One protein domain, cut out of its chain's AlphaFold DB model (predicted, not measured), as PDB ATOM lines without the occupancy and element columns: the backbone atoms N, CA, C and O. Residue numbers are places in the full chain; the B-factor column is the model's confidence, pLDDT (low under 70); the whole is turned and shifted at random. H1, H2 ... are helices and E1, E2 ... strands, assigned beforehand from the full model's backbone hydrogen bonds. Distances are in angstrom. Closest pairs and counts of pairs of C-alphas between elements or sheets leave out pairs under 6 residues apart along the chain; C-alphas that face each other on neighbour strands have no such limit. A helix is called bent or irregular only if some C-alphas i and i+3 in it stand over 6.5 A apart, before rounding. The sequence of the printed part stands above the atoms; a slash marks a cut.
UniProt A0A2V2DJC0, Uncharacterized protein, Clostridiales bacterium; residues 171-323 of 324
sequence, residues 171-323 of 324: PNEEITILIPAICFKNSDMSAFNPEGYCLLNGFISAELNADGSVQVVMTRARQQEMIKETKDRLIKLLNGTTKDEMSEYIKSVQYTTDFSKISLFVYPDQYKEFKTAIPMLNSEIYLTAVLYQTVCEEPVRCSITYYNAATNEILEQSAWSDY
ATOM      1  N   PRO A 171      21.628  20.229 -51.994       92.50
ATOM      2  CA  PRO A 171      21.317  20.137 -50.570       92.50
ATOM      3  C   PRO A 171      22.518  20.446 -49.663       92.50
ATOM      4  O   PRO A 171      22.313  20.784 -48.495       92.50
ATOM      5  N   ASN A 172      23.749  20.350 -50.175       96.06
ATOM      6  CA  ASN A 172      24.979  20.663 -49.445       96.06
ATOM      7  C   ASN A 172      25.488  22.090 -49.682       96.06
ATOM      8  O   ASN A 172      26.501  22.457 -49.091       96.06
ATOM      9  N   GLU A 173      24.820  22.892 -50.519       96.69
ATOM     10  CA  GLU A 173      25.163  24.305 -50.694       96.69
ATOM     11  C   GLU A 173      25.131  25.008 -49.330       96.69
ATOM     12  O   GLU A 173      24.153  24.908 -48.583       96.69
ATOM     13  N   GLU A 174      26.215  25.709 -49.007       97.75
ATOM     14  CA  GLU A 174      26.305  26.525 -47.805       97.75
ATOM     15  C   GLU A 174      25.589  27.856 -48.021       97.75
ATOM     16  O   GLU A 174      25.835  28.570 -48.994       97.75
ATOM     17  N   ILE A 175      24.740  28.220 -47.070       97.38
ATOM     18  CA  ILE A 175      24.026  29.489 -47.058       97.38
ATOM     19  C   ILE A 175      24.303  30.235 -45.767       97.38
ATOM     20  O   ILE A 175      24.583  29.633 -44.731       97.38
ATOM     21  N   THR A 176      24.166  31.557 -45.823       97.88
ATOM     22  CA  THR A 176      24.278  32.427 -44.653       97.88
ATOM     23  C   THR A 176      22.923  33.035 -44.332       97.88
ATOM     24  O   THR A 176      22.337  33.715 -45.171       97.88
ATOM     25  N   ILE A 177      22.447  32.829 -43.107       96.88
ATOM     26  CA  ILE A 177      21.193  33.395 -42.603       96.88
ATOM     27  C   ILE A 177      21.495  34.265 -41.385       96.88
ATOM     28  O   ILE A 177      22.344  33.932 -40.560       96.88
ATOM     29  N   LEU A 178      20.793  35.389 -41.258       95.88
ATOM     30  CA  LEU A 178      20.882  36.266 -40.095       95.88
ATOM     31  C   LEU A 178      19.677  36.038 -39.184       95.88
ATOM     32  O   LEU A 178      18.596  36.544 -39.466       95.88
ATOM     33  N   ILE A 179      19.861  35.311 -38.082       94.62
ATOM     34  CA  ILE A 179      18.810  35.098 -37.085       94.62
ATOM     35  C   ILE A 179      18.653  36.388 -36.260       94.62
ATOM     36  O   ILE A 179      19.599  36.785 -35.570       94.62
ATOM     37  N   PRO A 180      17.490  37.069 -36.302       92.19
ATOM     38  CA  PRO A 180      17.334  38.378 -35.672       92.19
ATOM     39  C   PRO A 180      17.438  38.323 -34.144       92.19
ATOM     40  O   PRO A 180      16.995  37.357 -33.523       92.19
ATOM     41  N   ALA A 181      17.925  39.404 -33.523       91.25
ATOM     42  CA  ALA A 181      18.147  39.504 -32.074       91.25
ATOM     43  C   ALA A 181      16.900  39.209 -31.220       91.25
ATOM     44  O   ALA A 181      17.006  38.675 -30.116       91.25
ATOM     45  N   ILE A 182      15.702  39.511 -31.741       87.56
ATOM     46  CA  ILE A 182      14.429  39.206 -31.070       87.56
ATOM     47  C   ILE A 182      14.288  37.714 -30.751       87.56
ATOM     48  O   ILE A 182      13.659  37.372 -29.749       87.56
ATOM     49  N   CYS A 183      14.936  36.844 -31.537       89.44
ATOM     50  CA  CYS A 183      14.958  35.406 -31.302       89.44
ATOM     51  C   CYS A 183      15.593  35.031 -29.962       89.44
ATOM     52  O   CYS A 183      15.203  34.053 -29.338       89.44
ATOM     53  N   PHE A 184      16.502  35.868 -29.471       88.50
ATOM     54  CA  PHE A 184      17.287  35.624 -28.270       88.50
ATOM     55  C   PHE A 184      16.883  36.522 -27.097       88.50
ATOM     56  O   PHE A 184      17.579  36.572 -26.089       88.50
ATOM     57  N   LYS A 185      15.749  37.234 -27.188       82.75
ATOM     58  CA  LYS A 185      15.331  38.236 -26.189       82.75
ATOM     59  C   LYS A 185      15.181  37.677 -24.768       82.75
ATOM     60  O   LYS A 185      15.345  38.416 -23.800       82.75
ATOM     61  N   ASN A 186      14.871  36.388 -24.652       79.38
ATOM     62  CA  ASN A 186      14.710  35.689 -23.376       79.38
ATOM     63  C   ASN A 186      15.934  34.831 -23.005       79.38
ATOM     64  O   ASN A 186      15.858  34.052 -22.057       79.38
ATOM     65  N   SER A 187      17.041  34.970 -23.737       85.00
ATOM     66  CA  SER A 187      18.263  34.185 -23.562       85.00
ATOM     67  C   SER A 187      19.402  35.056 -23.032       85.00
ATOM     68  O   SER A 187      19.516  36.233 -23.374       85.00
ATOM     69  N   ASP A 188      20.277  34.477 -22.206       86.44
ATOM     70  CA  ASP A 188      21.519  35.141 -21.808       86.44
ATOM     71  C   ASP A 188      22.581  34.955 -22.899       86.44
ATOM     72  O   ASP A 188      23.138  33.873 -23.073       86.44
ATOM     73  N   MET A 189      22.859  36.031 -23.634       88.19
ATOM     74  CA  MET A 189      23.849  36.048 -24.715       88.19
ATOM     75  C   MET A 189      25.256  36.443 -24.242       88.19
ATOM     76  O   MET A 189      26.188  36.454 -25.044       88.19
ATOM     77  N   SER A 190      25.447  36.783 -22.959       87.69
ATOM     78  CA  SER A 190      26.732  37.295 -22.452       87.69
ATOM     79  C   SER A 190      27.863  36.262 -22.486       87.69
ATOM     80  O   SER A 190      29.034  36.631 -22.584       87.69
ATOM     81  N   ALA A 191      27.507  34.977 -22.451       88.12
ATOM     82  CA  ALA A 191      28.412  33.838 -22.549       88.12
ATOM     83  C   ALA A 191      28.168  33.014 -23.828       88.12
ATOM     84  O   ALA A 191      28.350  31.796 -23.820       88.12
ATOM     85  N   PHE A 192      27.721  33.659 -24.916       93.62
ATOM     86  CA  PHE A 192      27.441  32.974 -26.179       93.62
ATOM     87  C   PHE A 192      28.646  32.140 -26.639       93.62
ATOM     88  O   PHE A 192      29.750  32.658 -26.809       93.62
ATOM     89  N   ASN A 193      28.414  30.843 -26.838       94.44
ATOM     90  CA  ASN A 193      29.396  29.885 -27.329       94.44
ATOM     91  C   ASN A 193      29.022  29.473 -28.765       94.44
ATOM     92  O   ASN A 193      28.130  28.632 -28.920       94.44
ATOM     93  N   PRO A 194      29.693  30.019 -29.799       95.38
ATOM     94  CA  PRO A 194      29.396  29.695 -31.191       95.38
ATOM     95  C   PRO A 194      29.511  28.203 -31.503       95.38
ATOM     96  O   PRO A 194      28.628  27.644 -32.141       95.38
ATOM     97  N   GLU A 195      30.552  27.532 -31.007       95.62
ATOM     98  CA  GLU A 195      30.815  26.117 -31.297       95.62
ATOM     99  C   GLU A 195      29.718  25.216 -30.715       95.62
ATOM    100  O   GLU A 195      29.175  24.353 -31.405       95.62
ATOM    101  N   GLY A 196      29.340  25.459 -29.456       94.94
ATOM    102  CA  GLY A 196      28.256  24.725 -28.799       94.94
ATOM    103  C   GLY A 196      26.897  24.985 -29.450       94.94
ATOM    104  O   GLY A 196      26.101  24.064 -29.620       94.94
ATOM    105  N   TYR A 197      26.648  26.228 -29.861       95.06
ATOM    106  CA  TYR A 197      25.438  26.613 -30.577       95.06
ATOM    107  C   TYR A 197      25.340  25.944 -31.956       95.06
ATOM    108  O   TYR A 197      24.283  25.414 -32.304       95.06
ATOM    109  N   CYS A 198      26.440  25.903 -32.711       96.19
ATOM    110  CA  CYS A 198      26.518  25.210 -33.994       96.19
ATOM    111  C   CYS A 198      26.265  23.712 -33.850       96.19
ATOM    112  O   CYS A 198      25.420  23.170 -34.562       96.19
ATOM    113  N   LEU A 199      26.931  23.063 -32.890       94.31
ATOM    114  CA  LEU A 199      26.761  21.636 -32.625       94.31
ATOM    115  C   LEU A 199      25.308  21.290 -32.276       94.31
ATOM    116  O   LEU A 199      24.767  20.316 -32.793       94.31
ATOM    117  N   LEU A 200      24.671  22.095 -31.421       93.50
ATOM    118  CA  LEU A 200      23.304  21.854 -30.961       93.50
ATOM    119  C   LEU A 200      22.260  22.023 -32.073       93.50
ATOM    120  O   LEU A 200      21.272  21.294 -32.102       93.50
ATOM    121  N   ASN A 201      22.464  22.985 -32.975       93.94
ATOM    122  CA  ASN A 201      21.468  23.353 -33.984       93.94
ATOM    123  C   ASN A 201      21.768  22.803 -35.391       93.94
ATOM    124  O   ASN A 201      20.948  22.974 -36.298       93.94
ATOM    125  N   GLY A 202      22.911  22.131 -35.575       94.75
ATOM    126  CA  GLY A 202      23.342  21.579 -36.861       94.75
ATOM    127  C   GLY A 202      23.873  22.636 -37.831       94.75
ATOM    128  O   GLY A 202      23.648  22.530 -39.034       94.75
ATOM    129  N   PHE A 203      24.536  23.676 -37.318       97.69
ATOM    130  CA  PHE A 203      25.153  24.728 -38.132       97.69
ATOM    131  C   PHE A 203      26.640  24.467 -38.361       97.69
ATOM    132  O   PHE A 203      27.301  23.815 -37.556       97.69
ATOM    133  N   ILE A 204      27.167  25.013 -39.453       98.31
ATOM    134  CA  ILE A 204      28.585  24.954 -39.820       98.31
ATOM    135  C   ILE A 204      29.372  25.987 -39.009       98.31
ATOM    136  O   ILE A 204      30.420  25.674 -38.447       98.31
ATOM    137  N   SER A 205      28.859  27.215 -38.922       98.31
ATOM    138  CA  SER A 205      29.453  28.290 -38.124       98.31
ATOM    139  C   SER A 205      28.389  29.276 -37.639       98.31
ATOM    140  O   SER A 205      27.261  29.294 -38.141       98.31
ATOM    141  N   ALA A 206      28.741  30.066 -36.626       98.06
ATOM    142  CA  ALA A 206      27.895  31.115 -36.083       98.06
ATOM    143  C   ALA A 206      28.735  32.294 -35.576       98.06
ATOM    144  O   ALA A 206      29.833  32.105 -35.055       98.06
ATOM    145  N   GLU A 207      28.190  33.501 -35.680       97.75
ATOM    146  CA  GLU A 207      28.794  34.735 -35.183       97.75
ATOM    147  C   GLU A 207      27.723  35.614 -34.525       97.75
ATOM    148  O   GLU A 207      26.674  35.875 -35.112       97.75
ATOM    149  N   LEU A 208      27.982  36.063 -33.292       96.75
ATOM    150  CA  LEU A 208      27.124  37.012 -32.582       96.75
ATOM    151  C   LEU A 208      27.485  38.441 -32.992       96.75
ATOM    152  O   LEU A 208      28.603  38.900 -32.761       96.75
ATOM    153  N   ASN A 209      26.509  39.162 -33.531       96.12
ATOM    154  CA  ASN A 209      26.652  40.561 -33.905       96.12
ATOM    155  C   ASN A 209      26.449  41.498 -32.709       96.12
ATOM    156  O   ASN A 209      25.830  41.158 -31.699       96.12
ATOM    157  N   ALA A 210      26.922  42.738 -32.853       94.38
ATOM    158  CA  ALA A 210      26.816  43.769 -31.818       94.38
ATOM    159  C   ALA A 210      25.367  44.155 -31.461       94.38
ATOM    160  O   ALA A 210      25.119  44.644 -30.360       94.38
ATOM    161  N   ASP A 211      24.422  43.951 -32.380       92.88
ATOM    162  CA  ASP A 211      22.991  44.193 -32.166       92.88
ATOM    163  C   ASP A 211      22.263  43.006 -31.504       92.88
ATOM    164  O   ASP A 211      21.060  43.079 -31.263       92.88
ATOM    165  N   GLY A 212      22.983  41.923 -31.186       92.81
ATOM    166  CA  GLY A 212      22.443  40.710 -30.575       92.81
ATOM    167  C   GLY A 212      21.876  39.691 -31.568       92.81
ATOM    168  O   GLY A 212      21.410  38.637 -31.137       92.81
ATOM    169  N   SER A 213      21.893  39.975 -32.874       94.69
ATOM    170  CA  SER A 213      21.563  38.983 -33.904       94.69
ATOM    171  C   SER A 213      22.688  37.959 -34.064       94.69
ATOM    172  O   SER A 213      23.839  38.233 -33.726       94.69
ATOM    173  N   VAL A 214      22.369  36.777 -34.591       96.94
ATOM    174  CA  VAL A 214      23.359  35.720 -34.835       96.94
ATOM    175  C   VAL A 214      23.387  35.397 -36.320       96.94
ATOM    176  O   VAL A 214      22.391  34.946 -36.885       96.94
ATOM    177  N   GLN A 215      24.525  35.632 -36.965       97.81
ATOM    178  CA  GLN A 215      24.776  35.145 -38.315       97.81
ATOM    179  C   GLN A 215      25.130  33.662 -38.239       97.81
ATOM    180  O   GLN A 215      25.963  33.279 -37.424       97.81
ATOM    181  N   VAL A 216      24.505  32.828 -39.066       98.12
ATOM    182  CA  VAL A 216      24.756  31.384 -39.111       98.12
ATOM    183  C   VAL A 216      25.052  30.935 -40.530       98.12
ATOM    184  O   VAL A 216      24.419  31.408 -41.475       98.12
ATOM    185  N   VAL A 217      25.981  29.991 -40.665       98.38
ATOM    186  CA  VAL A 217      26.217  29.253 -41.909       98.38
ATOM    187  C   VAL A 217      25.680  27.837 -41.743       98.38
ATOM    188  O   VAL A 217      25.972  27.173 -40.748       98.38
ATOM    189  N   MET A 218      24.880  27.367 -42.696       97.56
ATOM    190  CA  MET A 218      24.306  26.016 -42.697       97.56
ATOM    191  C   MET A 218      24.151  25.491 -44.124       97.56
ATOM    192  O   MET A 218      24.287  26.251 -45.077       97.56
ATOM    193  N   THR A 219      23.839  24.207 -44.282       98.00
ATOM    194  CA  THR A 219      23.508  23.642 -45.596       98.00
ATOM    195  C   THR A 219      22.071  23.981 -46.009       98.00
ATOM    196  O   THR A 219      21.196  24.151 -45.152       98.00
ATOM    197  N   ARG A 220      21.781  23.998 -47.317       96.81
ATOM    198  CA  ARG A 220      20.406  24.081 -47.852       96.81
ATOM    199  C   ARG A 220      19.488  23.013 -47.264       96.81
ATOM    200  O   ARG A 220      18.345  23.315 -46.929       96.81
ATOM    201  N   ALA A 221      19.978  21.788 -47.071       97.25
ATOM    202  CA  ALA A 221      19.209  20.730 -46.418       97.25
ATOM    203  C   ALA A 221      18.772  21.129 -44.998       97.25
ATOM    204  O   ALA A 221      17.588  21.021 -44.669       97.25
ATOM    205  N   ARG A 222      19.688  21.671 -44.180       97.00
ATOM    206  CA  ARG A 222      19.347  22.117 -42.821       97.00
ATOM    207  C   ARG A 222      18.383  23.303 -42.831       97.00
ATOM    208  O   ARG A 222      17.471  23.347 -42.006       97.00
ATOM    209  N   GLN A 223      18.525  24.229 -43.779       97.25
ATOM    210  CA  GLN A 223      17.565  25.320 -43.962       97.25
ATOM    211  C   GLN A 223      16.150  24.787 -44.212       97.25
ATOM    212  O   GLN A 223      15.205  25.246 -43.573       97.25
ATOM    213  N   GLN A 224      15.990  23.806 -45.106       96.94
ATOM    214  CA  GLN A 224      14.679  23.226 -45.419       96.94
ATOM    215  C   GLN A 224      14.047  22.531 -44.208       96.94
ATOM    216  O   GLN A 224      12.845  22.674 -43.964       96.94
ATOM    217  N   GLU A 225      14.850  21.839 -43.399       96.81
ATOM    218  CA  GLU A 225      14.389  21.298 -42.119       96.81
ATOM    219  C   GLU A 225      13.916  22.412 -41.180       96.81
ATOM    220  O   GLU A 225      12.808  22.332 -40.651       96.81
ATOM    221  N   MET A 226      14.691  23.491 -41.029       96.12
ATOM    222  CA  MET A 226      14.306  24.633 -40.192       96.12
ATOM    223  C   MET A 226      13.036  25.334 -40.681       96.12
ATOM    224  O   MET A 226      12.200  25.710 -39.855       96.12
ATOM    225  N   ILE A 227      12.859  25.494 -41.997       97.25
ATOM    226  CA  ILE A 227      11.630  26.030 -42.598       97.25
ATOM    227  C   ILE A 227      10.442  25.170 -42.166       97.25
ATOM    228  O   ILE A 227       9.447  25.696 -41.659       97.25
ATOM    229  N   LYS A 228      10.553  23.843 -42.307       96.94
ATOM    230  CA  LYS A 228       9.495  22.906 -41.920       96.94
ATOM    231  C   LYS A 228       9.219  22.943 -40.415       96.94
ATOM    232  O   LYS A 228       8.068  23.090 -40.016       96.94
ATOM    233  N   GLU A 229      10.252  22.835 -39.585       95.38
ATOM    234  CA  GLU A 229      10.133  22.829 -38.122       95.38
ATOM    235  C   GLU A 229       9.484  24.124 -37.609       95.38
ATOM    236  O   GLU A 229       8.570  24.087 -36.780       95.38
ATOM    237  N   THR A 230       9.906  25.277 -38.136       95.50
ATOM    238  CA  THR A 230       9.380  26.584 -37.718       95.50
ATOM    239  C   THR A 230       7.946  26.788 -38.207       95.50
ATOM    240  O   THR A 230       7.103  27.279 -37.453       95.50
ATOM    241  N   LYS A 231       7.629  26.345 -39.431       96.69
ATOM    242  CA  LYS A 231       6.262  26.351 -39.968       96.69
ATOM    243  C   LYS A 231       5.322  25.494 -39.132       96.69
ATOM    244  O   LYS A 231       4.263  25.969 -38.726       96.69
ATOM    245  N   ASP A 232       5.715  24.254 -38.849       95.94
ATOM    246  CA  ASP A 232       4.924  23.319 -38.049       95.94
ATOM    247  C   ASP A 232       4.689  23.887 -36.638       95.94
ATOM    248  O   ASP A 232       3.569  23.824 -36.119       95.94
ATOM    249  N   ARG A 233       5.706  24.527 -36.043       94.25
ATOM    250  CA  ARG A 233       5.590  25.219 -34.752       94.25
ATOM    251  C   ARG A 233       4.599  26.380 -34.805       94.25
ATOM    252  O   ARG A 233       3.724  26.452 -33.943       94.25
ATOM    253  N   LEU A 234       4.696  27.261 -35.801       96.38
ATOM    254  CA  LEU A 234       3.783  28.398 -35.942       96.38
ATOM    255  C   LEU A 234       2.342  27.938 -36.187       96.38
ATOM    256  O   LEU A 234       1.415  28.441 -35.559       96.38
ATOM    257  N   ILE A 235       2.135  26.926 -37.031       97.12
ATOM    258  CA  ILE A 235       0.808  26.337 -37.247       97.12
ATOM    259  C   ILE A 235       0.267  25.744 -35.943       97.12
ATOM    260  O   ILE A 235      -0.902  25.942 -35.611       97.12
ATOM    261  N   LYS A 236       1.103  25.041 -35.169       95.69
ATOM    262  CA  LYS A 236       0.711  24.489 -33.866       95.69
ATOM    263  C   LYS A 236       0.334  25.591 -32.873       95.69
ATOM    264  O   LYS A 236      -0.692  25.446 -32.211       95.69
ATOM    265  N   LEU A 237       1.104  26.681 -32.810       96.31
ATOM    266  CA  LEU A 237       0.798  27.866 -32.005       96.31
ATOM    267  C   LEU A 237      -0.580  28.421 -32.349       96.31
ATOM    268  O   LEU A 237      -1.454  28.501 -31.488       96.31
ATOM    269  N   LEU A 238      -0.781  28.760 -33.624       97.50
ATOM    270  CA  LEU A 238      -2.006  29.389 -34.110       97.50
ATOM    271  C   LEU A 238      -3.213  28.476 -33.888       97.50
ATOM    272  O   LEU A 238      -4.218  28.918 -33.340       97.50
ATOM    273  N   ASN A 239      -3.096  27.183 -34.186       95.44
ATOM    274  CA  ASN A 239      -4.158  26.212 -33.912       95.44
ATOM    275  C   ASN A 239      -4.416  26.004 -32.413       95.44
ATOM    276  O   ASN A 239      -5.515  25.606 -32.035       95.44
ATOM    277  N   GLY A 240      -3.420  26.226 -31.555       95.62
ATOM    278  CA  GLY A 240      -3.580  26.186 -30.104       95.62
ATOM    279  C   GLY A 240      -4.362  27.384 -29.560       95.62
ATOM    280  O   GLY A 240      -5.050  27.250 -28.553       95.62
ATOM    281  N   THR A 241      -4.353  28.524 -30.261       95.88
ATOM    282  CA  THR A 241      -5.138  29.705 -29.857       95.88
ATOM    283  C   THR A 241      -6.648  29.476 -29.893       95.88
ATOM    284  O   THR A 241      -7.379  30.193 -29.229       95.88
ATOM    285  N   THR A 242      -7.138  28.466 -30.614       95.94
ATOM    286  CA  THR A 242      -8.575  28.156 -30.719       95.94
ATOM    287  C   THR A 242      -8.967  26.901 -29.933       95.94
ATOM    288  O   THR A 242     -10.022  26.319 -30.183       95.94
ATOM    289  N   LYS A 243      -8.098  26.418 -29.038       94.50
ATOM    290  CA  LYS A 243      -8.273  25.166 -28.285       94.50
ATOM    291  C   LYS A 243      -8.224  25.413 -26.783       94.50
ATOM    292  O   LYS A 243      -7.842  26.489 -26.333       94.50
ATOM    293  N   ASP A 244      -8.627  24.403 -26.017       92.38
ATOM    294  CA  ASP A 244      -8.531  24.372 -24.555       92.38
ATOM    295  C   ASP A 244      -9.054  25.665 -23.904       92.38
ATOM    296  O   ASP A 244     -10.115  26.169 -24.280       92.38
ATOM    297  N   GLU A 245      -8.319  26.233 -22.948       91.44
ATOM    298  CA  GLU A 245      -8.688  27.472 -22.252       91.44
ATOM    299  C   GLU A 245      -8.766  28.688 -23.189       91.44
ATOM    300  O   GLU A 245      -9.502  29.632 -22.909       91.44
ATOM    301  N   MET A 246      -8.048  28.666 -24.317       94.06
ATOM    302  CA  MET A 246      -8.033  29.762 -25.286       94.06
ATOM    303  C   MET A 246      -9.315  29.831 -26.125       94.06
ATOM    304  O   MET A 246      -9.707  30.919 -26.553       94.06
ATOM    305  N   SER A 247     -10.020  28.703 -26.280       93.81
ATOM    306  CA  SER A 247     -11.306  28.630 -26.996       93.81
ATOM    307  C   SER A 247     -12.418  29.475 -26.357       93.81
ATOM    308  O   SER A 247     -13.395  29.809 -27.025       93.81
ATOM    309  N   GLU A 248     -12.264  29.882 -25.090       93.69
ATOM    310  CA  GLU A 248     -13.168  30.831 -24.428       93.69
ATOM    311  C   GLU A 248     -13.025  32.263 -24.983       93.69
ATOM    312  O   GLU A 248     -13.966  33.050 -24.887       93.69
ATOM    313  N   TYR A 249     -11.876  32.616 -25.573       95.25
ATOM    314  CA  TYR A 249     -11.552  33.985 -26.002       95.25
ATOM    315  C   TYR A 249     -11.469  34.131 -27.522       95.25
ATOM    316  O   TYR A 249     -11.892  35.156 -28.060       95.25
ATOM    317  N   ILE A 250     -10.937  33.122 -28.216       96.88
ATOM    318  CA  ILE A 250     -10.659  33.163 -29.656       96.88
ATOM    319  C   ILE A 250     -11.503  32.094 -30.352       96.88
ATOM    320  O   ILE A 250     -11.348  30.897 -30.120       96.88
ATOM    321  N   LYS A 251     -12.390  32.542 -31.242       97.19
ATOM    322  CA  LYS A 251     -13.297  31.697 -32.026       97.19
ATOM    323  C   LYS A 251     -12.570  30.986 -33.165       97.19
ATOM    324  O   LYS A 251     -12.817  29.813 -33.425       97.19
ATOM    325  N   SER A 252     -11.731  31.718 -33.889       98.12
ATOM    326  CA  SER A 252     -11.035  31.207 -35.069       98.12
ATOM    327  C   SER A 252      -9.779  32.011 -35.365       98.12
ATOM    328  O   SER A 252      -9.659  33.171 -34.969       98.12
ATOM    329  N   VAL A 253      -8.878  31.402 -36.129       98.44
ATOM    330  CA  VAL A 253      -7.667  32.031 -36.651       98.44
ATOM    331  C   VAL A 253      -7.606  31.835 -38.164       98.44
ATOM    332  O   VAL A 253      -8.013  30.795 -38.678       98.44
ATOM    333  N   GLN A 254      -7.130  32.848 -38.879       98.38
ATOM    334  CA  GLN A 254      -6.838  32.795 -40.311       98.38
ATOM    335  C   GLN A 254      -5.455  33.387 -40.556       98.38
ATOM    336  O   GLN A 254      -5.047  34.312 -39.854       98.38
ATOM    337  N   TYR A 255      -4.730  32.874 -41.541       98.38
ATOM    338  CA  TYR A 255      -3.396  33.364 -41.870       98.38
ATOM    339  C   TYR A 255      -3.042  33.095 -43.331       98.38
ATOM    340  O   TYR A 255      -3.580  32.178 -43.953       98.38
ATOM    341  N   THR A 256      -2.144  33.907 -43.882       97.81
ATOM    342  CA  THR A 256      -1.555  33.674 -45.208       97.81
ATOM    343  C   THR A 256      -0.504  32.564 -45.154       97.81
ATOM    344  O   THR A 256       0.060  32.284 -44.099       97.81
ATOM    345  N   THR A 257      -0.203  31.941 -46.297       94.69
ATOM    346  CA  THR A 257       0.789  30.849 -46.394       94.69
ATOM    347  C   THR A 257       2.194  31.268 -45.947       94.69
ATOM    348  O   THR A 257       2.929  30.450 -45.399       94.69
ATOM    349  N   ASP A 258       2.550  32.536 -46.166       95.50
ATOM    350  CA  ASP A 258       3.817  33.162 -45.760       95.50
ATOM    351  C   ASP A 258       3.769  33.762 -44.339       95.50
ATOM    352  O   ASP A 258       4.731  34.373 -43.877       95.50
ATOM    353  N   PHE A 259       2.624  33.643 -43.656       97.56
ATOM    354  CA  PHE A 259       2.335  34.242 -42.350       97.56
ATOM    355  C   PHE A 259       2.581  35.760 -42.267       97.56
ATOM    356  O   PHE A 259       2.740  36.313 -41.180       97.56
ATOM    357  N   SER A 260       2.570  36.476 -43.396       97.00
ATOM    358  CA  SER A 260       2.635  37.944 -43.409       97.00
ATOM    359  C   SER A 260       1.399  38.598 -42.779       97.00
ATOM    360  O   SER A 260       1.478  39.709 -42.249       97.00
ATOM    361  N   LYS A 261       0.254  37.907 -42.784       98.12
ATOM    362  CA  LYS A 261      -0.976  38.353 -42.120       98.12
ATOM    363  C   LYS A 261      -1.547  37.232 -41.272       98.12
ATOM    364  O   LYS A 261      -1.806  36.144 -41.782       98.12
ATOM    365  N   ILE A 262      -1.806  37.530 -40.005       98.69
ATOM    366  CA  ILE A 262      -2.461  36.639 -39.048       98.69
ATOM    367  C   ILE A 262      -3.672  37.376 -38.480       98.69
ATOM    368  O   ILE A 262      -3.572  38.500 -37.998       98.69
ATOM    369  N   SER A 263      -4.840  36.752 -38.567       98.62
ATOM    370  CA  SER A 263      -6.124  37.311 -38.146       98.62
ATOM    371  C   SER A 263      -6.739  36.428 -37.069       98.62
ATOM    372  O   SER A 263      -7.035  35.261 -37.327       98.62
ATOM    373  N   LEU A 264      -6.944  36.976 -35.871       98.56
ATOM    374  CA  LEU A 264      -7.597  36.284 -34.759       98.56
ATOM    375  C   LEU A 264      -8.996  36.860 -34.550       98.56
ATOM    376  O   LEU A 264      -9.163  38.062 -34.369       98.56
ATOM    377  N   PHE A 265     -10.009  35.999 -34.552       98.19
ATOM    378  CA  PHE A 265     -11.402  36.392 -34.359       98.19
ATOM    379  C   PHE A 265     -11.788  36.119 -32.911       98.19
ATOM    380  O   PHE A 265     -11.877  34.964 -32.497       98.19
ATOM    381  N   VAL A 266     -12.004  37.177 -32.139       97.56
ATOM    382  CA  VAL A 266     -12.202  37.113 -30.687       97.56
ATOM    383  C   VAL A 266     -13.658  37.333 -30.301       97.56
ATOM    384  O   VAL A 266     -14.389  38.085 -30.955       97.56
ATOM    385  N   TYR A 267     -14.087  36.689 -29.217       95.94
ATOM    386  CA  TYR A 267     -15.408  36.925 -28.644       95.94
ATOM    387  C   TYR A 267     -15.444  38.304 -27.964       95.94
ATOM    388  O   TYR A 267     -14.655  38.543 -27.044       95.94
ATOM    389  N   PRO A 268     -16.352  39.215 -28.366       90.19
ATOM    390  CA  PRO A 268     -16.355  40.594 -27.873       90.19
ATOM    391  C   PRO A 268     -16.551  40.680 -26.355       90.19
ATOM    392  O   PRO A 268     -15.900  41.491 -25.700       90.19
ATOM    393  N   ASP A 269     -17.366  39.790 -25.784       90.94
ATOM    394  CA  ASP A 269     -17.661  39.756 -24.346       90.94
ATOM    395  C   ASP A 269     -16.450  39.391 -23.479       90.94
ATOM    396  O   ASP A 269     -16.442  39.698 -22.292       90.94
ATOM    397  N   GLN A 270     -15.443  38.728 -24.057       89.62
ATOM    398  CA  GLN A 270     -14.216  38.316 -23.362       89.62
ATOM    399  C   GLN A 270     -13.003  39.162 -23.769       89.62
ATOM    400  O   GLN A 270     -11.899  38.988 -23.245       89.62
ATOM    401  N   TYR A 271     -13.183  40.067 -24.737       89.88
ATOM    402  CA  TYR A 271     -12.081  40.794 -25.349       89.88
ATOM    403  C   TYR A 271     -11.375  41.719 -24.360       89.88
ATOM    404  O   TYR A 271     -10.152  41.837 -24.382       89.88
ATOM    405  N   LYS A 272     -12.130  42.370 -23.470       89.75
ATOM    406  CA  LYS A 272     -11.575  43.322 -22.502       89.75
ATOM    407  C   LYS A 272     -10.558  42.656 -21.576       89.75
ATOM    408  O   LYS A 272      -9.511  43.236 -21.291       89.75
ATOM    409  N   GLU A 273     -10.859  41.452 -21.116       88.75
ATOM    410  CA  GLU A 273      -9.984  40.639 -20.282       88.75
ATOM    411  C   GLU A 273      -8.814  40.111 -21.115       88.75
ATOM    412  O   GLU A 273      -7.653  40.287 -20.732       88.75
ATOM    413  N   PHE A 274      -9.115  39.538 -22.284       92.88
ATOM    414  CA  PHE A 274      -8.127  38.975 -23.203       92.88
ATOM    415  C   PHE A 274      -7.071  39.986 -23.651       92.88
ATOM    416  O   PHE A 274      -5.893  39.644 -23.750       92.88
ATOM    417  N   LYS A 275      -7.452  41.255 -23.816       93.44
ATOM    418  CA  LYS A 275      -6.548  42.342 -24.199       93.44
ATOM    419  C   LYS A 275      -5.311  42.447 -23.303       93.44
ATOM    420  O   LYS A 275      -4.241  42.825 -23.768       93.44
ATOM    421  N   THR A 276      -5.418  42.064 -22.030       92.62
ATOM    422  CA  THR A 276      -4.277  42.071 -21.097       92.62
ATOM    423  C   THR A 276      -3.213  41.008 -21.394       92.62
ATOM    424  O   THR A 276      -2.093  41.130 -20.901       92.62
ATOM    425  N   ALA A 277      -3.540  39.985 -22.189       93.56
ATOM    426  CA  ALA A 277      -2.644  38.903 -22.587       93.56
ATOM    427  C   ALA A 277      -2.141  39.031 -24.041       93.56
ATOM    428  O   ALA A 277      -1.205  38.324 -24.418       93.56
ATOM    429  N   ILE A 278      -2.701  39.957 -24.836       94.38
ATOM    430  CA  ILE A 278      -2.296  40.207 -26.232       94.38
ATOM    431  C   ILE A 278      -0.784  40.427 -26.380       94.38
ATOM    432  O   ILE A 278      -0.205  39.774 -27.244       94.38
ATOM    433  N   PRO A 279      -0.098  41.252 -25.558       92.31
ATOM    434  CA  PRO A 279       1.339  41.471 -25.735       92.31
ATOM    435  C   PRO A 279       2.171  40.187 -25.639       92.31
ATOM    436  O   PRO A 279       3.132  40.015 -26.384       92.31
ATOM    437  N   MET A 280       1.786  39.268 -24.749       90.94
ATOM    438  CA  MET A 280       2.476  37.991 -24.570       90.94
ATOM    439  C   MET A 280       2.224  37.050 -25.747       90.94
ATOM    440  O   MET A 280       3.170  36.482 -26.287       90.94
ATOM    441  N   LEU A 281       0.967  36.936 -26.189       94.06
ATOM    442  CA  LEU A 281       0.623  36.124 -27.354       94.06
ATOM    443  C   LEU A 281       1.293  36.661 -28.629       94.06
ATOM    444  O   LEU A 281       1.904  35.899 -29.373       94.06
ATOM    445  N   ASN A 282       1.225  37.974 -28.852       94.62
ATOM    446  CA  ASN A 282       1.860  38.634 -29.988       94.62
ATOM    447  C   ASN A 282       3.371  38.423 -29.986       94.62
ATOM    448  O   ASN A 282       3.925  38.121 -31.037       94.62
ATOM    449  N   SER A 283       4.034  38.545 -28.829       90.44
ATOM    450  CA  SER A 283       5.478  38.320 -28.728       90.44
ATOM    451  C   SER A 283       5.869  36.935 -29.243       90.44
ATOM    452  O   SER A 283       6.826  36.825 -30.003       90.44
ATOM    453  N   GLU A 284       5.124  35.893 -28.877       91.19
ATOM    454  CA  GLU A 284       5.420  34.522 -29.301       91.19
ATOM    455  C   GLU A 284       5.099  34.276 -30.787       91.19
ATOM    456  O   GLU A 284       5.866  33.620 -31.503       91.19
ATOM    457  N   ILE A 285       3.983  34.833 -31.276       95.06
ATOM    458  CA  ILE A 285       3.614  34.755 -32.695       95.06
ATOM    459  C   ILE A 285       4.667  35.460 -33.552       95.06
ATOM    460  O   ILE A 285       5.159  34.862 -34.509       95.06
ATOM    461  N   TYR A 286       5.047  36.697 -33.209       93.75
ATOM    462  CA  TYR A 286       6.059  37.445 -33.955       93.75
ATOM    463  C   TYR A 286       7.402  36.742 -33.925       93.75
ATOM    464  O   TYR A 286       7.991  36.560 -34.981       93.75
ATOM    465  N   LEU A 287       7.854  36.295 -32.756       91.44
ATOM    466  CA  LEU A 287       9.097  35.548 -32.614       91.44
ATOM    467  C   LEU A 287       9.171  34.373 -33.610       91.44
ATOM    468  O   LEU A 287      10.138  34.239 -34.357       91.44
ATOM    469  N   THR A 288       8.107  33.571 -33.686       93.56
ATOM    470  CA  THR A 288       8.071  32.395 -34.569       93.56
ATOM    471  C   THR A 288       7.908  32.768 -36.047       93.56
ATOM    472  O   THR A 288       8.552  32.171 -36.907       93.56
ATOM    473  N   ALA A 289       7.061  33.753 -36.364       95.62
ATOM    474  CA  ALA A 289       6.811  34.188 -37.740       95.62
ATOM    475  C   ALA A 289       8.017  34.914 -38.355       95.62
ATOM    476  O   ALA A 289       8.342  34.682 -39.517       95.62
ATOM    477  N   VAL A 290       8.704  35.748 -37.570       93.31
ATOM    478  CA  VAL A 290       9.945  36.426 -37.968       93.31
ATOM    479  C   VAL A 290      11.018  35.392 -38.280       93.31
ATOM    480  O   VAL A 290      11.649  35.487 -39.332       93.31
ATOM    481  N   LEU A 291      11.194  34.380 -37.421       94.75
ATOM    482  CA  LEU A 291      12.142  33.304 -37.691       94.75
ATOM    483  C   LEU A 291      11.774  32.548 -38.971       94.75
ATOM    484  O   LEU A 291      12.643  32.374 -39.819       94.75
ATOM    485  N   TYR A 292      10.504  32.161 -39.147       96.88
ATOM    486  CA  TYR A 292      10.038  31.473 -40.356       96.88
ATOM    487  C   TYR A 292      10.349  32.278 -41.625       96.88
ATOM    488  O   TYR A 292      10.962  31.754 -42.549       96.88
ATOM    489  N   GLN A 293       9.984  33.562 -41.654       96.00
ATOM    490  CA  GLN A 293      10.238  34.430 -42.808       96.00
ATOM    491  C   GLN A 293      11.741  34.602 -43.059       96.00
ATOM    492  O   GLN A 293      12.178  34.541 -44.202       96.00
ATOM    493  N   THR A 294      12.537  34.716 -41.994       94.75
ATOM    494  CA  THR A 294      13.999  34.802 -42.088       94.75
ATOM    495  C   THR A 294      14.599  33.551 -42.730       94.75
ATOM    496  O   THR A 294      15.415  33.668 -43.640       94.75
ATOM    497  N   VAL A 295      14.209  32.349 -42.287       96.00
ATOM    498  CA  VAL A 295      14.770  31.097 -42.829       96.00
ATOM    499  C   VAL A 295      14.268  30.790 -44.237       96.00
ATOM    500  O   VAL A 295      14.970  30.117 -44.980       96.00
ATOM    501  N   CYS A 296      13.107  31.322 -44.626       96.12
ATOM    502  CA  CYS A 296      12.633  31.336 -46.011       96.12
ATOM    503  C   CYS A 296      13.330  32.396 -46.885       96.12
ATOM    504  O   CYS A 296      13.006  32.496 -48.064       96.12
ATOM    505  N   GLU A 297      14.239  33.204 -46.322       94.31
ATOM    506  CA  GLU A 297      14.880  34.347 -46.993       94.31
ATOM    507  C   GLU A 297      13.868  35.390 -47.509       94.31
ATOM    508  O   GLU A 297      14.118  36.136 -48.457       94.31
ATOM    509  N   GLU A 298      12.707  35.474 -46.856       93.06
ATOM    510  CA  GLU A 298      11.656  36.429 -47.177       93.06
ATOM    511  C   GLU A 298      11.762  37.703 -46.323       93.06
ATOM    512  O   GLU A 298      12.148  37.660 -45.150       93.06
ATOM    513  N   PRO A 299      11.342  38.868 -46.852       91.25
ATOM    514  CA  PRO A 299      11.239  40.078 -46.049       91.25
ATOM    515  C   PRO A 299      10.251  39.904 -44.892       91.25
ATOM    516  O   PRO A 299       9.082  39.561 -45.105       91.25
ATOM    517  N   VAL A 300      10.700  40.252 -43.685       91.38
ATOM    518  CA  VAL A 300       9.888  40.191 -42.466       91.38
ATOM    519  C   VAL A 300       8.755  41.220 -42.524       91.38
ATOM    520  O   VAL A 300       8.985  42.432 -42.521       91.38
ATOM    521  N   ARG A 301       7.510  40.735 -42.598       93.75
ATOM    522  CA  ARG A 301       6.303  41.558 -42.841       93.75
ATOM    523  C   ARG A 301       5.095  41.158 -41.988       93.75
ATOM    524  O   ARG A 301       3.983  41.596 -42.268       93.75
ATOM    525  N   CYS A 302       5.296  40.324 -40.967       95.88
ATOM    526  CA  CYS A 302       4.212  39.810 -40.130       95.88
ATOM    527  C   CYS A 302       3.375  40.935 -39.487       95.88
ATOM    528  O   CYS A 302       3.896  41.858 -38.856       95.88
ATOM    529  N   SER A 303       2.055  40.815 -39.608       97.25
ATOM    530  CA  SER A 303       1.058  41.661 -38.951       97.25
ATOM    531  C   SER A 303      -0.007  40.794 -38.291       97.25
ATOM    532  O   SER A 303      -0.376  39.740 -38.815       97.25
ATOM    533  N   ILE A 304      -0.481  41.236 -37.129       98.38
ATOM    534  CA  ILE A 304      -1.504  40.544 -36.350       98.38
ATOM    535  C   ILE A 304      -2.692  41.488 -36.210       98.38
ATOM    536  O   ILE A 304      -2.535  42.613 -35.732       98.38
ATOM    537  N   THR A 305      -3.873  41.025 -36.611       98.50
ATOM    538  CA  THR A 305      -5.126  41.774 -36.477       98.50
ATOM    539  C   THR A 305      -6.128  40.973 -35.658       98.50
ATOM    540  O   THR A 305      -6.403  39.808 -35.945       98.50
ATOM    541  N   TYR A 306      -6.705  41.618 -34.651       98.19
ATOM    542  CA  TYR A 306      -7.782  41.084 -33.832       98.19
ATOM    543  C   TYR A 306      -9.118  41.629 -34.333       98.19
ATOM    544  O   TYR A 306      -9.327  42.842 -34.367       98.19
ATOM    545  N   TYR A 307     -10.025  40.730 -34.699       98.31
ATOM    546  CA  TYR A 307     -11.358  41.050 -35.199       98.31
ATOM    547  C   TYR A 307     -12.431  40.675 -34.188       98.31
ATOM    548  O   TYR A 307     -12.384  39.603 -33.586       98.31
ATOM    549  N   ASN A 308     -13.460  41.508 -34.069       97.56
ATOM    550  CA  ASN A 308     -14.702  41.114 -33.424       97.56
ATOM    551  C   ASN A 308     -15.340  39.970 -34.225       97.56
ATOM    552  O   ASN A 308     -15.725  40.151 -35.379       97.56
ATOM    553  N   ALA A 309     -15.488  38.798 -33.610       96.81
ATOM    554  CA  ALA A 309     -15.980  37.600 -34.284       96.81
ATOM    555  C   ALA A 309     -17.450  37.662 -34.749       96.81
ATOM    556  O   ALA A 309     -17.883  36.776 -35.491       96.81
ATOM    557  N   ALA A 310     -18.229  38.641 -34.274       96.00
ATOM    558  CA  ALA A 310     -19.624  38.841 -34.665       96.00
ATOM    559  C   ALA A 310     -19.781  39.884 -35.782       96.00
ATOM    560  O   ALA A 310     -20.612  39.699 -36.666       96.00
ATOM    561  N   THR A 311     -18.997  40.966 -35.743       97.19
ATOM    562  CA  THR A 311     -19.147  42.114 -36.660       97.19
ATOM    563  C   THR A 311     -18.051  42.211 -37.719       97.19
ATOM    564  O   THR A 311     -18.202  42.970 -38.669       97.19
ATOM    565  N   ASN A 312     -16.958  41.452 -37.577       96.00
ATOM    566  CA  ASN A 312     -15.721  41.585 -38.358       96.00
ATOM    567  C   ASN A 312     -15.059  42.972 -38.259       96.00
ATOM    568  O   ASN A 312     -14.225  43.327 -39.090       96.00
ATOM    569  N   GLU A 313     -15.389  43.762 -37.237       97.81
ATOM    570  CA  GLU A 313     -14.706  45.027 -36.968       97.81
ATOM    571  C   GLU A 313     -13.312  44.779 -36.389       97.81
ATOM    572  O   GLU A 313     -13.117  43.879 -35.566       97.81
ATOM    573  N   ILE A 314     -12.343  45.603 -36.788       97.50
ATOM    574  CA  ILE A 314     -10.993  45.574 -36.221       97.50
ATOM    575  C   ILE A 314     -11.051  46.115 -34.792       97.50
ATOM    576  O   ILE A 314     -11.493  47.237 -34.555       97.50
ATOM    577  N   LEU A 315     -10.566  45.317 -33.846       96.31
ATOM    578  CA  LEU A 315     -10.457  45.686 -32.438       96.31
ATOM    579  C   LEU A 315      -9.049  46.159 -32.076       96.31
ATOM    580  O   LEU A 315      -8.891  47.050 -31.241       96.31
ATOM    581  N   GLU A 316      -8.033  45.539 -32.674       95.56
ATOM    582  CA  GLU A 316      -6.622  45.857 -32.468       95.56
ATOM    583  C   GLU A 316      -5.793  45.335 -33.637       95.56
ATOM    584  O   GLU A 316      -6.135  44.332 -34.262       95.56
ATOM    585  N   GLN A 317      -4.705  46.031 -33.938       96.06
ATOM    586  CA  GLN A 317      -3.769  45.653 -34.982       96.06
ATOM    587  C   GLN A 317      -2.365  46.058 -34.551       96.06
ATOM    588  O   GLN A 317      -2.175  47.144 -34.005       96.06
ATOM    589  N   SER A 318      -1.394  45.199 -34.834       95.38
ATOM    590  CA  SER A 318       0.024  45.508 -34.675       95.38
ATOM    591  C   SER A 318       0.843  44.917 -35.818       95.38
ATOM    592  O   SER A 318       0.455  43.930 -36.460       95.38
ATOM    593  N   ALA A 319       2.002  45.510 -36.066       93.31
ATOM    594  CA  ALA A 319       3.013  44.995 -36.975       93.31
ATOM    595  C   ALA A 319       4.237  44.520 -36.190       93.31
ATOM    596  O   ALA A 319       4.485  44.960 -35.068       93.31
ATOM    597  N   TRP A 320       5.031  43.633 -36.790       86.38
ATOM    598  CA  TRP A 320       6.267  43.160 -36.158       86.38
ATOM    599  C   TRP A 320       7.222  44.320 -35.823       86.38
ATOM    600  O   TRP A 320       7.902  44.277 -34.804       86.38
ATOM    601  N   SER A 321       7.228  45.376 -36.645       85.56
ATOM    602  CA  SER A 321       8.049  46.577 -36.461       85.56
ATOM    603  C   SER A 321       7.744  47.332 -35.168       85.56
ATOM    604  O   SER A 321       8.559  48.123 -34.710       85.56
ATOM    605  N   ASP A 322       6.577  47.099 -34.567       81.38
ATOM    606  CA  ASP A 322       6.224  47.681 -33.270       81.38
ATOM    607  C   ASP A 322       6.943  46.961 -32.105       81.38
ATOM    608  O   ASP A 322       6.914  47.433 -30.968       81.38
ATOM    609  N   TYR A 323       7.571  45.808 -32.380       69.81
ATOM    610  CA  TYR A 323       8.237  44.920 -31.416       69.81
ATOM    611  C   TYR A 323       9.751  44.769 -31.660       69.81
ATOM    612  O   TYR A 323      10.412  44.074 -30.880       69.81
TER     613      TYR A 323
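This is residues 171 to 323 of the 324 residues of an uncharacterized protein of Clostridiales bacterium (UniProt A0A2V2DJC0). Two long helices, H3 and H6, lie side by side along the domain and bridge two sheets: a small one of E1, E3 and E2 at one end, with H2 over one face, and a larger one of E4 to E7 toward the other end, with H6, H5 and part of H3 over one face. The short helices H4 and H5 are at the far end of the larger sheet. The printed part has 153 residues, with six named helices and seven named strands in the order E1 H1 H2 E2 E3 H3 H4 E4 E5 H5 H6 E6 E7, a mixed class of helices and strands. The small sheet, order E1, E3, E2, is antiparallel; the larger, order E4, E5, E6, E7, is mixed and twisted. The whole is compact, with a radius of gyration of the C-alphas of 17.3 A, yet elongated, spanning 51 by 33 by 27 A.

E1, residues 174 to 179, is the antiparallel neighbour of E3, residues 214 to 219, with N 177 and O 216 at 2.9 A. E3 forms a hairpin with E2, residues 205 to 208; N 207 and O 215 are 2.8 A apart. H2, residues 194 to 201, is on this sheet over E2 at a height of 8.3 A, only just across the strands at 60.5 degrees to E2 on the local plane. E1, H1, residues 181 to 184, H2 and E2 make a split strand-helix-strand unit, two strands running the same way with E3 between them, and its crossover is right-handed. H3, residues 220 to 240, is also on this sheet; with H2 it gives two layers, helices on one face of a sheet. H3 touches H6, residues 278 to 295, at a shallow tilt of 22 degrees, opposite ways; their closest C-alphas, of Thr 230 and Tyr 292, are 5.6 A apart. H1 and H6 only just touch, with 3 pairs of C-alphas within 8 A, through residues 287 to 291 of H6 alone; the closest C-alphas are those of Cys 183 and Leu 287, 6.0 A apart. H6 is on the small sheet too, with 10 pairs of C-alphas within 10 A. In the larger sheet, E4, residues 250 to 255, and E5, residues 261 to 266, form a hairpin, with N 254 and O 263 at 2.9 A. E5 is parallel to E6, residues 303 to 308, with N 264 and O 305 at 2.9 A. E6 forms a hairpin with E7, residues 314 to 319, with N 306 and O 316 at 2.8 A. H3 and H6 on one face make two layers here: H3 is over E4 at a height of 15.0 A, along the strands, and H6 is over E6 and E7 at 9.1 A, slantwise to the strands. H5, residues 268 to 274, is on the same face at 8.3 A. E5, H5, H6 and E6 make a strand-helix-strand unit, two parallel neighbour strands with helices between, and its crossover is right-handed. H4, residues 244 to 248, is close to H5 but not clearly touching, the C-alphas of Glu 248 and Gln 270 being 7.6 A apart. E1, E2 and E3 are apart from E4, E5, E6 and E7. Every O i to N i+4 pair is within hydrogen-bond range in H2, H3 and H6; H4 has 0 of 1 and, for O i to N i+3, 1 of 2, H5 has 1 of 3 and 3 of 4, and H1 is too short for an O i to N i+4 pair.

E1 begins at C-alpha 174, (26.305, 26.525, -47.805), and is 15.6 A long; H1, H2 and E2 follow it. E3 measures 16.2 A and H3 29.9 A, from C-alpha 220 at (20.406, 24.081, -47.852) to C-alpha 240. After H4, E4 measures 14.2 A and E5 16.1 A. H5 is irregular, with C-alphas 269 and 272 7.3 A apart. H6 measures 25.5 A, E6 16.7 A and E7 14.0 A, ending at C-alpha 319, (3.013, 44.995, -36.975).

The C-alphas farthest apart, those of Asn 172 and Asp 269, are 53.0 A apart. The printed part has no cut and no long link; the links from H1 to H2 and from H6 to E6 are short and the others tight. The mean pLDDT of the printed part is 94.5, and residue 323 is under 70.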